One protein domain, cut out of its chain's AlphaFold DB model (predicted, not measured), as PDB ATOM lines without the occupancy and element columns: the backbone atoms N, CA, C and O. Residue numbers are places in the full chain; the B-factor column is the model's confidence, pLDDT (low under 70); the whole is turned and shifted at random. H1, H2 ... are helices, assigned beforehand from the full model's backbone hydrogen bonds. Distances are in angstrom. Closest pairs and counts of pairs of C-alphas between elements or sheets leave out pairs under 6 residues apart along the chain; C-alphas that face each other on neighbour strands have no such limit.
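AT A GLANCE: This is residues 4 to 86 of the 86 residues of an uncharacterized protein of Flavobacterium sufflavum (UniProt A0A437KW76). H3, H4 and H5 form an up-and-down bundle, each running against the one before, with H1 slanting across H3 and H5 and short H2 by the start of H1. The printed part has 83 residues with five named helices, H1 to H5: all helix. It is compact, radius of gyration of the C-alphas 12.1 A, spanning 37 by 29 by 16 A.

HOW THE PARTS SIT: H1, residues 4 to 15, touches H2, residues 23 to 26; their closest C-alphas, Gly 4 and Ala 24, are 4.1 A apart. H3, residues 30 to 45, and H4, residues 51 to 66, form a hairpin at a shallow tilt of 21 degrees, closest C-alphas Tyr 38 and Met 61, 5.5 A. H5, residues 73 to 84, touches H3, closest C-alphas Lys 34 and Ser 75, 6.9 A. Every O i to N i+4 pair is within hydrogen-bond range in H1, H3 and H5, 10 of 12 in H4; H2 is too short for one.

IN THESE COORDINATES: H1 begins at C-alpha 4 (0.714, 38.202, 24.945). H3 spans 22.3 A, H4 23.6 A. H5 ends at C-alpha 84 (5.714, 33.468, 39.820).

THE WHOLE: The printed part has no cut. Residues 67 to 71 have pLDDT under 70.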
ATOM      1  N   GLY A   4       0.011  38.791  26.087       92.00
ATOM      2  CA  GLY A   4       0.714  38.202  24.945       92.00
ATOM      3  C   GLY A   4       2.222  38.204  25.176       92.00
ATOM      4  O   GLY A   4       2.856  37.153  25.114       92.00
ATOM      5  N   TYR A   5       2.776  39.355  25.560       92.88
ATOM      6  CA  TYR A   5       4.199  39.472  25.888       92.88
ATOM      7  C   TYR A   5       4.596  38.639  27.117       92.88
ATOM      8  O   TYR A   5       5.604  37.931  27.103       92.88
ATOM      9  N   LYS A   6       3.783  38.673  28.186       94.31
ATOM     10  CA  LYS A   6       4.025  37.854  29.388       94.31
ATOM     11  C   LYS A   6       4.035  36.360  29.050       94.31
ATOM     12  O   LYS A   6       4.914  35.630  29.501       94.31
ATOM     13  N   PHE A   7       3.069  35.926  28.246       95.12
ATOM     14  CA  PHE A   7       2.964  34.557  27.765       95.12
ATOM     15  C   PHE A   7       4.182  34.150  26.934       95.12
ATOM     16  O   PHE A   7       4.756  33.096  27.188       95.12
ATOM     17  N   GLU A   8       4.633  34.998  26.011       95.19
ATOM     18  CA  GLU A   8       5.817  34.728  25.196       95.19
ATOM     19  C   GLU A   8       7.083  34.558  26.028       95.19
ATOM     20  O   GLU A   8       7.782  33.555  25.886       95.19
ATOM     21  N   LYS A   9       7.342  35.483  26.959       94.38
ATOM     22  CA  LYS A   9       8.499  35.387  27.853       94.38
ATOM     23  C   LYS A   9       8.484  34.079  28.651       94.38
ATOM     24  O   LYS A   9       9.521  33.427  28.778       94.38
ATOM     25  N   LEU A  10       7.315  33.681  29.159       95.75
ATOM     26  CA  LEU A  10       7.161  32.428  29.889       95.75
ATOM     27  C   LEU A  10       7.419  31.215  28.985       95.75
ATOM     28  O   LEU A  10       8.205  30.343  29.354       95.75
ATOM     29  N   MET A  11       6.795  31.152  27.808       96.06
ATOM     30  CA  MET A  11       6.944  30.012  26.897       96.06
ATOM     31  C   MET A  11       8.385  29.853  26.415       96.06
ATOM     32  O   MET A  11       8.891  28.733  26.425       96.06
ATOM     33  N   ASN A  12       9.088  30.952  26.132       94.31
ATOM     34  CA  ASN A  12      10.511  30.917  25.787       94.31
ATOM     35  C   ASN A  12      11.359  30.253  26.889       94.31
ATOM     36  O   ASN A  12      12.307  29.539  26.579       94.31
ATOM     37  N   SER A  13      10.997  30.419  28.169       93.38
ATOM     38  CA  SER A  13      11.714  29.791  29.293       93.38
ATOM     39  C   SER A  13      11.463  28.282  29.440       93.38
ATOM     40  O   SER A  13      12.322  27.562  29.947       93.38
ATOM     41  N   TYR A  14      10.300  27.788  29.004       93.00
ATOM     42  CA  TYR A  14       9.924  26.374  29.134       93.00
ATOM     43  C   TYR A  14      10.191  25.558  27.866       93.00
ATOM     44  O   TYR A  14      10.596  24.395  27.941       93.00
ATOM     45  N   ILE A  15       9.907  26.143  26.705       89.56
ATOM     46  CA  ILE A  15       9.823  25.458  25.411       89.56
ATOM     47  C   ILE A  15      10.965  25.899  24.479       89.56
ATOM     48  O   ILE A  15      11.354  25.132  23.603       89.56
ATOM     49  N   GLY A  16      11.569  27.066  24.730       89.50
ATOM     50  CA  GLY A  16      12.586  27.683  23.873       89.50
ATOM     51  C   GLY A  16      11.980  28.709  22.918       89.50
ATOM     52  O   GLY A  16      10.763  28.804  22.812       89.50
ATOM     53  N   THR A  17      12.819  29.493  22.242       90.38
ATOM     54  CA  THR A  17      12.369  30.555  21.330       90.38
ATOM     55  C   THR A  17      12.348  30.037  19.888       90.38
ATOM     56  O   THR A  17      13.403  29.649  19.388       90.38
ATOM     57  N   PRO A  18      11.191  30.003  19.210       84.62
ATOM     58  CA  PRO A  18      11.109  29.609  17.805       84.62
ATOM     59  C   PRO A  18      11.637  30.702  16.859       84.62
ATOM     60  O   PRO A  18      11.484  31.891  17.125       84.62
ATOM     61  N   ASP A  19      12.194  30.296  15.714       80.62
ATOM     62  CA  ASP A  19      12.864  31.212  14.770       80.62
ATOM     63  C   ASP A  19      11.906  32.066  13.910       80.62
ATOM     64  O   ASP A  19      12.294  33.121  13.413       80.62
ATOM     65  N   TYR A  20      10.658  31.621  13.704       78.19
ATOM     66  CA  TYR A  20       9.748  32.189  12.688       78.19
ATOM     67  C   TYR A  20       8.392  32.678  13.216       78.19
ATOM     68  O   TYR A  20       7.624  33.279  12.465       78.19
ATOM     69  N   VAL A  21       8.052  32.404  14.476       81.44
ATOM     70  CA  VAL A  21       6.736  32.726  15.055       81.44
ATOM     71  C   VAL A  21       6.904  33.300  16.452       81.44
ATOM     72  O   VAL A  21       7.829  32.923  17.154       81.44
ATOM     73  N   THR A  22       6.004  34.179  16.888       86.56
ATOM     74  CA  THR A  22       6.000  34.673  18.272       86.56
ATOM     75  C   THR A  22       4.872  34.018  19.051       86.56
ATOM     76  O   THR A  22       3.717  33.981  18.608       86.56
ATOM     77  N   TYR A  23       5.177  33.522  20.250       90.31
ATOM     78  CA  TYR A  23       4.156  32.925  21.112       90.31
ATOM     79  C   TYR A  23       3.089  33.941  21.534       90.31
ATOM     80  O   TYR A  23       1.961  33.544  21.823       90.31
ATOM     81  N   ALA A  24       3.395  35.244  21.510       90.50
ATOM     82  CA  ALA A  24       2.430  36.296  21.808       90.50
ATOM     83  C   ALA A  24       1.170  36.202  20.931       90.50
ATOM     84  O   ALA A  24       0.061  36.403  21.428       90.50
ATOM     85  N   THR A  25       1.309  35.814  19.658       89.69
ATOM     86  CA  THR A  25       0.161  35.635  18.749       89.69
ATOM     87  C   THR A  25      -0.720  34.448  19.135       89.69
ATOM     88  O   THR A  25      -1.936  34.486  18.962       89.69
ATOM     89  N   TYR A  26      -0.148  33.412  19.747       91.25
ATOM     90  CA  TYR A  26      -0.887  32.228  20.182       91.25
ATOM     91  C   TYR A  26      -1.692  32.454  21.458       91.25
ATOM     92  O   TYR A  26      -2.585  31.663  21.754       91.25
ATOM     93  N   TRP A  27      -1.459  33.558  22.173       91.31
ATOM     94  CA  TRP A  27      -2.295  33.942  23.307       91.31
ATOM     95  C   TRP A  27      -3.760  34.167  22.907       91.31
ATOM     96  O   TRP A  27      -4.673  33.871  23.684       91.31
ATOM     97  N   THR A  28      -4.022  34.681  21.703       88.94
ATOM     98  CA  THR A  28      -5.391  34.942  21.227       88.94
ATOM     99  C   THR A  28      -6.059  33.690  20.658       88.94
ATOM    100  O   THR A  28      -7.284  33.578  20.710       88.94
ATOM    101  N   ILE A  29      -5.277  32.705  20.208       90.06
ATOM    102  CA  ILE A  29      -5.768  31.441  19.655       90.06
ATOM    103  C   ILE A  29      -5.998  30.441  20.793       90.06
ATOM    104  O   ILE A  29      -5.058  29.860  21.330       90.06
ATOM    105  N   ASN A  30      -7.264  30.211  21.155       88.06
ATOM    106  CA  ASN A  30      -7.649  29.430  22.337       88.06
ATOM    107  C   ASN A  30      -6.940  28.067  22.452       88.06
ATOM    108  O   ASN A  30      -6.387  27.753  23.502       88.06
ATOM    109  N   ASN A  31      -6.927  27.271  21.382       89.44
ATOM    110  CA  ASN A  31      -6.342  25.929  21.428       89.44
ATOM    111  C   ASN A  31      -4.813  25.976  21.558       89.44
ATOM    112  O   ASN A  31      -4.253  25.220  22.348       89.44
ATOM    113  N   CYS A  32      -4.149  26.905  20.862       91.62
ATOM    114  CA  CYS A  32      -2.702  27.096  20.974       91.62
ATOM    115  C   CYS A  32      -2.315  27.573  22.377       91.62
ATOM    116  O   CYS A  32      -1.417  26.998  22.988       91.62
ATOM    117  N   ARG A  33      -3.036  28.564  22.925       92.56
ATOM    118  CA  ARG A  33      -2.856  29.035  24.304       92.56
ATOM    119  C   ARG A  33      -2.954  27.882  25.303       92.56
ATOM    120  O   ARG A  33      -2.051  27.706  26.114       92.56
ATOM    121  N   LYS A  34      -4.042  27.106  25.246       92.62
ATOM    122  CA  LYS A  34      -4.290  25.987  26.171       92.62
ATOM    123  C   LYS A  34      -3.201  24.916  26.067       92.62
ATOM    124  O   LYS A  34      -2.674  24.503  27.094       92.62
ATOM    125  N   ALA A  35      -2.824  24.524  24.849       93.81
ATOM    126  CA  ALA A  35      -1.783  23.524  24.615       93.81
ATOM    127  C   ALA A  35      -0.424  23.944  25.189       93.81
ATOM    128  O   ALA A  35       0.214  23.174  25.898       93.81
ATOM    129  N   LEU A  36      -0.006  25.183  24.943       95.25
ATOM    130  CA  LEU A  36       1.281  25.690  25.414       95.25
ATOM    131  C   LEU A  36       1.332  25.849  26.938       95.25
ATOM    132  O   LEU A  36       2.324  25.474  27.560       95.25
ATOM    133  N   LEU A  37       0.250  26.337  27.553       95.50
ATOM    134  CA  LEU A  37       0.140  26.392  29.012       95.50
ATOM    135  C   LEU A  37       0.164  24.992  29.635       95.50
ATOM    136  O   LEU A  37       0.866  24.789  30.618       95.50
ATOM    137  N   TYR A  38      -0.525  24.017  29.034       95.62
ATOM    138  CA  TYR A  38      -0.447  22.619  29.460       95.62
ATOM    139  C   TYR A  38       0.993  22.091  29.393       95.62
ATOM    140  O   TYR A  38       1.487  21.521  30.363       95.62
ATOM    141  N   THR A  39       1.702  22.327  28.284       96.06
ATOM    142  CA  THR A  39       3.108  21.918  28.136       96.06
ATOM    143  C   THR A  39       4.008  22.565  29.189       96.06
ATOM    144  O   THR A  39       4.888  21.896  29.732       96.06
ATOM    145  N   ALA A  40       3.800  23.846  29.498       96.44
ATOM    146  CA  ALA A  40       4.546  24.530  30.548       96.44
ATOM    147  C   ALA A  40       4.245  23.947  31.940       96.44
ATOM    148  O   ALA A  40       5.180  23.689  32.695       96.44
ATOM    149  N   CYS A  41       2.974  23.656  32.252       96.56
ATOM    150  CA  CYS A  41       2.597  22.967  33.488       96.56
ATOM    151  C   CYS A  41       3.263  21.597  33.609       96.56
ATOM    152  O   CYS A  41       3.817  21.300  34.661       96.56
ATOM    153  N   LEU A  42       3.252  20.792  32.544       96.44
ATOM    154  CA  LEU A  42       3.865  19.463  32.537       96.44
ATOM    155  C   LEU A  42       5.374  19.542  32.809       96.44
ATOM    156  O   LEU A  42       5.884  18.863  33.695       96.44
ATOM    157  N   LYS A  43       6.081  20.435  32.104       95.62
ATOM    158  CA  LYS A  43       7.524  20.645  32.300       95.62
ATOM    159  C   LYS A  43       7.877  21.129  33.705       95.62
ATOM    160  O   LYS A  43       8.963  20.825  34.196       95.62
ATOM    161  N   GLU A  44       7.012  21.930  34.321       95.88
ATOM    162  CA  GLU A  44       7.212  22.370  35.700       95.88
ATOM    163  C   GLU A  44       6.869  21.266  36.701       95.88
ATOM    164  O   GLU A  44       7.569  21.105  37.697       95.88
ATOM    165  N   TYR A  45       5.851  20.459  36.411       95.88
ATOM    166  CA  TYR A  45       5.437  19.336  37.245       95.88
ATOM    167  C   TYR A  45       6.529  18.266  37.334       95.88
ATOM    168  O   TYR A  45       6.802  17.780  38.428       95.88
ATOM    169  N   ASP A  46       7.237  17.985  36.236       93.56
ATOM    170  CA  ASP A  46       8.400  17.084  36.241       93.56
ATOM    171  C   ASP A  46       9.472  17.503  37.267       93.56
ATOM    172  O   ASP A  46      10.198  16.661  37.796       93.56
ATOM    173  N   LYS A  47       9.558  18.804  37.583       92.75
ATOM    174  CA  LYS A  47      10.482  19.360  38.586       92.75
ATOM    175  C   LYS A  47       9.847  19.471  39.974       92.75
ATOM    176  O   LYS A  47      10.529  19.261  40.971       92.75
ATOM    177  N   ASN A  48       8.558  19.801  40.032       91.81
ATOM    178  CA  ASN A  48       7.834  20.212  41.235       91.81
ATOM    179  C   ASN A  48       6.547  19.393  41.460       91.81
ATOM    180  O   ASN A  48       5.478  19.940  41.719       91.81
ATOM    181  N   SER A  49       6.642  18.064  41.389       90.19
ATOM    182  CA  SER A  49       5.483  17.151  41.412       90.19
ATOM    183  C   SER A  49       4.811  16.949  42.776       90.19
ATOM    184  O   SER A  49       3.815  16.232  42.865       90.19
ATOM    185  N   ARG A  50       5.332  17.535  43.863       91.12
ATOM    186  CA  ARG A  50       4.862  17.272  45.237       91.12
ATOM    187  C   ARG A  50       4.281  18.506  45.920       91.12
ATOM    188  O   ARG A  50       4.666  19.638  45.634       91.12
ATOM    189  N   GLY A  51       3.403  18.251  46.889       93.31
ATOM    190  CA  GLY A  51       2.784  19.277  47.724       93.31
ATOM    191  C   GLY A  51       1.908  20.242  46.928       93.31
ATOM    192  O   GLY A  51       1.443  19.928  45.834       93.31
ATOM    193  N   VAL A  52       1.734  21.444  47.477       94.81
ATOM    194  CA  VAL A  52       0.808  22.461  46.952       94.81
ATOM    195  C   VAL A  52       1.128  22.856  45.506       94.81
ATOM    196  O   VAL A  52       0.218  23.127  44.725       94.81
ATOM    197  N   ILE A  53       2.412  22.863  45.123       94.88
ATOM    198  CA  ILE A  53       2.819  23.200  43.752       94.88
ATOM    199  C   ILE A  53       2.361  22.117  42.773       94.88
ATOM    200  O   ILE A  53       1.694  22.426  41.786       94.88
ATOM    201  N   GLY A  54       2.655  20.848  43.073       95.62
ATOM    202  CA  GLY A  54       2.241  19.721  42.238       95.62
ATOM    203  C   GLY A  54       0.722  19.638  42.074       95.62
ATOM    204  O   GLY A  54       0.233  19.494  40.954       95.62
ATOM    205  N   GLU A  55      -0.025  19.814  43.167       97.12
ATOM    206  CA  GLU A  55      -1.494  19.831  43.156       97.12
ATOM    207  C   GLU A  55      -2.050  20.954  42.268       97.12
ATOM    208  O   GLU A  55      -2.957  20.729  41.463       97.12
ATOM    209  N   LYS A  56      -1.478  22.162  42.352       97.06
ATOM    210  CA  LYS A  56      -1.931  23.302  41.547       97.06
ATOM    211  C   LYS A  56      -1.606  23.132  40.059       97.06
ATOM    212  O   LYS A  56      -2.421  23.491  39.209       97.06
ATOM    213  N   LEU A  57      -0.453  22.551  39.730       96.88
ATOM    214  CA  LEU A  57      -0.085  22.222  38.351       96.88
ATOM    215  C   LEU A  57      -1.009  21.146  37.759       96.88
ATOM    216  O   LEU A  57      -1.468  21.308  36.629       96.88
ATOM    217  N   MET A  58      -1.338  20.099  38.524       96.19
ATOM    218  CA  MET A  58      -2.333  19.092  38.126       96.19
ATOM    219  C   MET A  58      -3.705  19.715  37.868       96.19
ATOM    220  O   MET A  58      -4.288  19.474  36.812       96.19
ATOM    221  N   TYR A  59      -4.175  20.580  38.772       95.25
ATOM    222  CA  TYR A  59      -5.431  21.308  38.596       95.25
ATOM    223  C   TYR A  59      -5.478  22.044  37.250       95.25
ATOM    224  O   TYR A  59      -6.462  21.928  36.516       95.25
ATOM    225  N   PHE A  60      -4.412  22.764  36.885       94.94
ATOM    226  CA  PHE A  60      -4.362  23.429  35.584       94.94
ATOM    227  C   PHE A  60      -4.365  22.427  34.425       94.94
ATOM    228  O   PHE A  60      -5.133  22.616  33.484       94.94
ATOM    229  N   MET A  61      -3.567  21.359  34.489       94.44
ATOM    230  CA  MET A  61      -3.498  20.352  33.423       94.44
ATOM    231  C   MET A  61      -4.851  19.680  33.146       94.44
ATOM    232  O   MET A  61      -5.203  19.490  31.983       94.44
ATOM    233  N   GLU A  62      -5.627  19.373  34.185       93.06
ATOM    234  CA  GLU A  62      -6.943  18.736  34.063       93.06
ATOM    235  C   GLU A  62      -8.020  19.697  33.546       93.06
ATOM    236  O   GLU A  62      -8.877  19.316  32.751       93.06
ATOM    237  N   ASN A  63      -7.986  20.963  33.970       91.44
ATOM    238  CA  ASN A  63      -9.101  21.886  33.741       91.44
ATOM    239  C   ASN A  63      -8.917  22.793  32.519       91.44
ATOM    240  O   ASN A  63      -9.899  23.332  32.001       91.44
ATOM    241  N   ILE A  64      -7.689  22.959  32.010       89.31
ATOM    242  CA  ILE A  64      -7.413  23.929  30.942       89.31
ATOM    243  C   ILE A  64      -8.169  23.619  29.642       89.31
ATOM    244  O   ILE A  64      -8.542  24.545  28.917       89.31
ATOM    245  N   PHE A  65      -8.486  22.351  29.366       84.44
ATOM    246  CA  PHE A  65      -9.254  21.936  28.186       84.44
ATOM    247  C   PHE A  65     -10.765  21.824  28.423       84.44
ATOM    248  O   PHE A  65     -11.515  22.156  27.509       84.44
ATOM    249  N   ASN A  66     -11.204  21.480  29.637       75.81
ATOM    250  CA  ASN A  66     -12.586  21.076  29.940       75.81
ATOM    251  C   ASN A  66     -13.626  22.204  29.945       75.81
ATOM    252  O   ASN A  66     -14.822  21.935  30.000       75.81
ATOM    253  N   ILE A  67     -13.200  23.466  29.895       63.31
ATOM    254  CA  ILE A  67     -14.124  24.593  30.003       63.31
ATOM    255  C   ILE A  67     -14.338  25.217  28.620       63.31
ATOM    256  O   ILE A  67     -13.424  25.820  28.037       63.31
ATOM    257  N   GLU A  68     -15.550  25.020  28.088       59.47
ATOM    258  CA  GLU A  68     -15.949  25.408  26.734       59.47
ATOM    259  C   GLU A  68     -16.344  26.883  26.568       59.47
ATOM    260  O   GLU A  68     -16.333  27.338  25.435       59.47
ATOM    261  N   ASP A  69     -16.548  27.680  27.624       49.31
ATOM    262  CA  ASP A  69     -16.827  29.121  27.422       49.31
ATOM    263  C   ASP A  69     -16.388  30.095  28.536       49.31
ATOM    264  O   ASP A  69     -16.425  31.305  28.345       49.31
ATOM    265  N   VAL A  70     -15.801  29.626  29.644       50.00
ATOM    266  CA  VAL A  70     -15.171  30.491  30.684       50.00
ATOM    267  C   VAL A  70     -13.662  30.718  30.395       50.00
ATOM    268  O   VAL A  70     -12.794  30.779  31.260       50.00
ATOM    269  N   LYS A  71     -13.311  30.768  29.101       60.66
ATOM    270  CA  LYS A  71     -12.073  30.218  28.499       60.66
ATOM    271  C   LYS A  71     -10.744  30.971  28.690       60.66
ATOM    272  O   LYS A  71      -9.716  30.477  28.214       60.66
ATOM    273  N   LYS A  72     -10.708  32.150  29.317       76.38
ATOM    274  CA  LYS A  72      -9.468  32.954  29.426       76.38
ATOM    275  C   LYS A  72      -8.971  33.135  30.857       76.38
ATOM    276  O   LYS A  72      -7.764  33.241  31.041       76.38
ATOM    277  N   GLU A  73      -9.856  33.118  31.848       87.88
ATOM    278  CA  GLU A  73      -9.497  33.356  33.252       87.88
ATOM    279  C   GLU A  73      -8.577  32.264  33.790       87.88
ATOM    280  O   GLU A  73      -7.500  32.579  34.285       87.88
ATOM    281  N   LEU A  74      -8.905  30.990  33.556       90.75
ATOM    282  CA  LEU A  74      -8.038  29.879  33.952       90.75
ATOM    283  C   LEU A  74      -6.675  29.922  33.239       90.75
ATOM    284  O   LEU A  74      -5.646  29.612  33.830       90.75
ATOM    285  N   SER A  75      -6.638  30.349  31.969       92.62
ATOM    286  CA  SER A  75      -5.369  30.556  31.256       92.62
ATOM    287  C   SER A  75      -4.553  31.710  31.845       92.62
ATOM    288  O   SER A  75      -3.331  31.628  31.878       92.62
ATOM    289  N   ILE A  76      -5.211  32.783  32.294       93.81
ATOM    290  CA  ILE A  76      -4.573  33.921  32.966       93.81
ATOM    291  C   ILE A  76      -4.027  33.493  34.327       93.81
ATOM    292  O   ILE A  76      -2.883  33.810  34.641       93.81
ATOM    293  N   GLU A  77      -4.817  32.763  35.111       94.44
ATOM    294  CA  GLU A  77      -4.413  32.245  36.416       94.44
ATOM    295  C   GLU A  77      -3.207  31.314  36.278       94.44
ATOM    296  O   GLU A  77      -2.196  31.520  36.943       94.44
ATOM    297  N   CYS A  78      -3.271  30.364  35.342       95.44
ATOM    298  CA  CYS A  78      -2.167  29.464  35.023       95.44
ATOM    299  C   CYS A  78      -0.908  30.234  34.598       95.44
ATOM    300  O   CYS A  78       0.175  30.007  35.136       95.44
ATOM    301  N   LEU A  79      -1.044  31.204  33.685       96.00
ATOM    302  CA  LEU A  79       0.067  32.052  33.249       96.00
ATOM    303  C   LEU A  79       0.685  32.831  34.416       96.00
ATOM    304  O   LEU A  79       1.909  32.905  34.521       96.00
ATOM    305  N   ASN A  80      -0.137  33.430  35.277       96.38
ATOM    306  CA  ASN A  80       0.337  34.187  36.430       96.38
ATOM    307  C   ASN A  80       1.086  33.282  37.406       96.38
ATOM    308  O   ASN A  80       2.230  33.587  37.725       96.38
ATOM    309  N   TYR A  81       0.488  32.147  37.761       96.81
ATOM    310  CA  TYR A  81       1.085  31.161  38.649       96.81
ATOM    311  C   TYR A  81       2.437  30.659  38.130       96.81
ATOM    312  O   TYR A  81       3.446  30.745  38.821       96.81
ATOM    313  N   LEU A  82       2.500  30.215  36.871       96.12
ATOM    314  CA  LEU A  82       3.749  29.747  36.262       96.12
ATOM    315  C   LEU A  82       4.816  30.846  36.165       96.12
ATOM    316  O   LEU A  82       6.003  30.532  36.200       96.12
ATOM    317  N   SER A  83       4.407  32.111  36.025       95.19
ATOM    318  CA  SER A  83       5.336  33.248  35.991       95.19
ATOM    319  C   SER A  83       5.903  33.592  37.364       95.19
ATOM    320  O   SER A  83       6.976  34.169  37.422       95.19
ATOM    321  N   GLU A  84       5.201  33.284  38.454       94.12
ATOM    322  CA  GLU A  84       5.714  33.468  39.820       94.12
ATOM    323  C   GLU A  84       6.728  32.378  40.202       94.12
ATOM    324  O   GLU A  84       7.561  32.581  41.080       94.12
ATOM    325  N   LEU A  85       6.692  31.236  39.506       91.94
ATOM    326  CA  LEU A  85       7.652  30.137  39.649       91.94
ATOM    327  C   LEU A  85       8.938  30.319  38.813       91.94
ATOM    328  O   LEU A  85       9.763  29.400  38.757       91.94
ATOM    329  N   LYS A  86       9.101  31.441  38.099       83.31
ATOM    330  CA  LYS A  86      10.218  31.700  37.172       83.31
ATOM    331  C   LYS A  86      10.855  33.058  37.420       83.31
ATOM    332  O   LYS A  86      12.102  33.100  37.374       83.31
TER     333      LYS A  86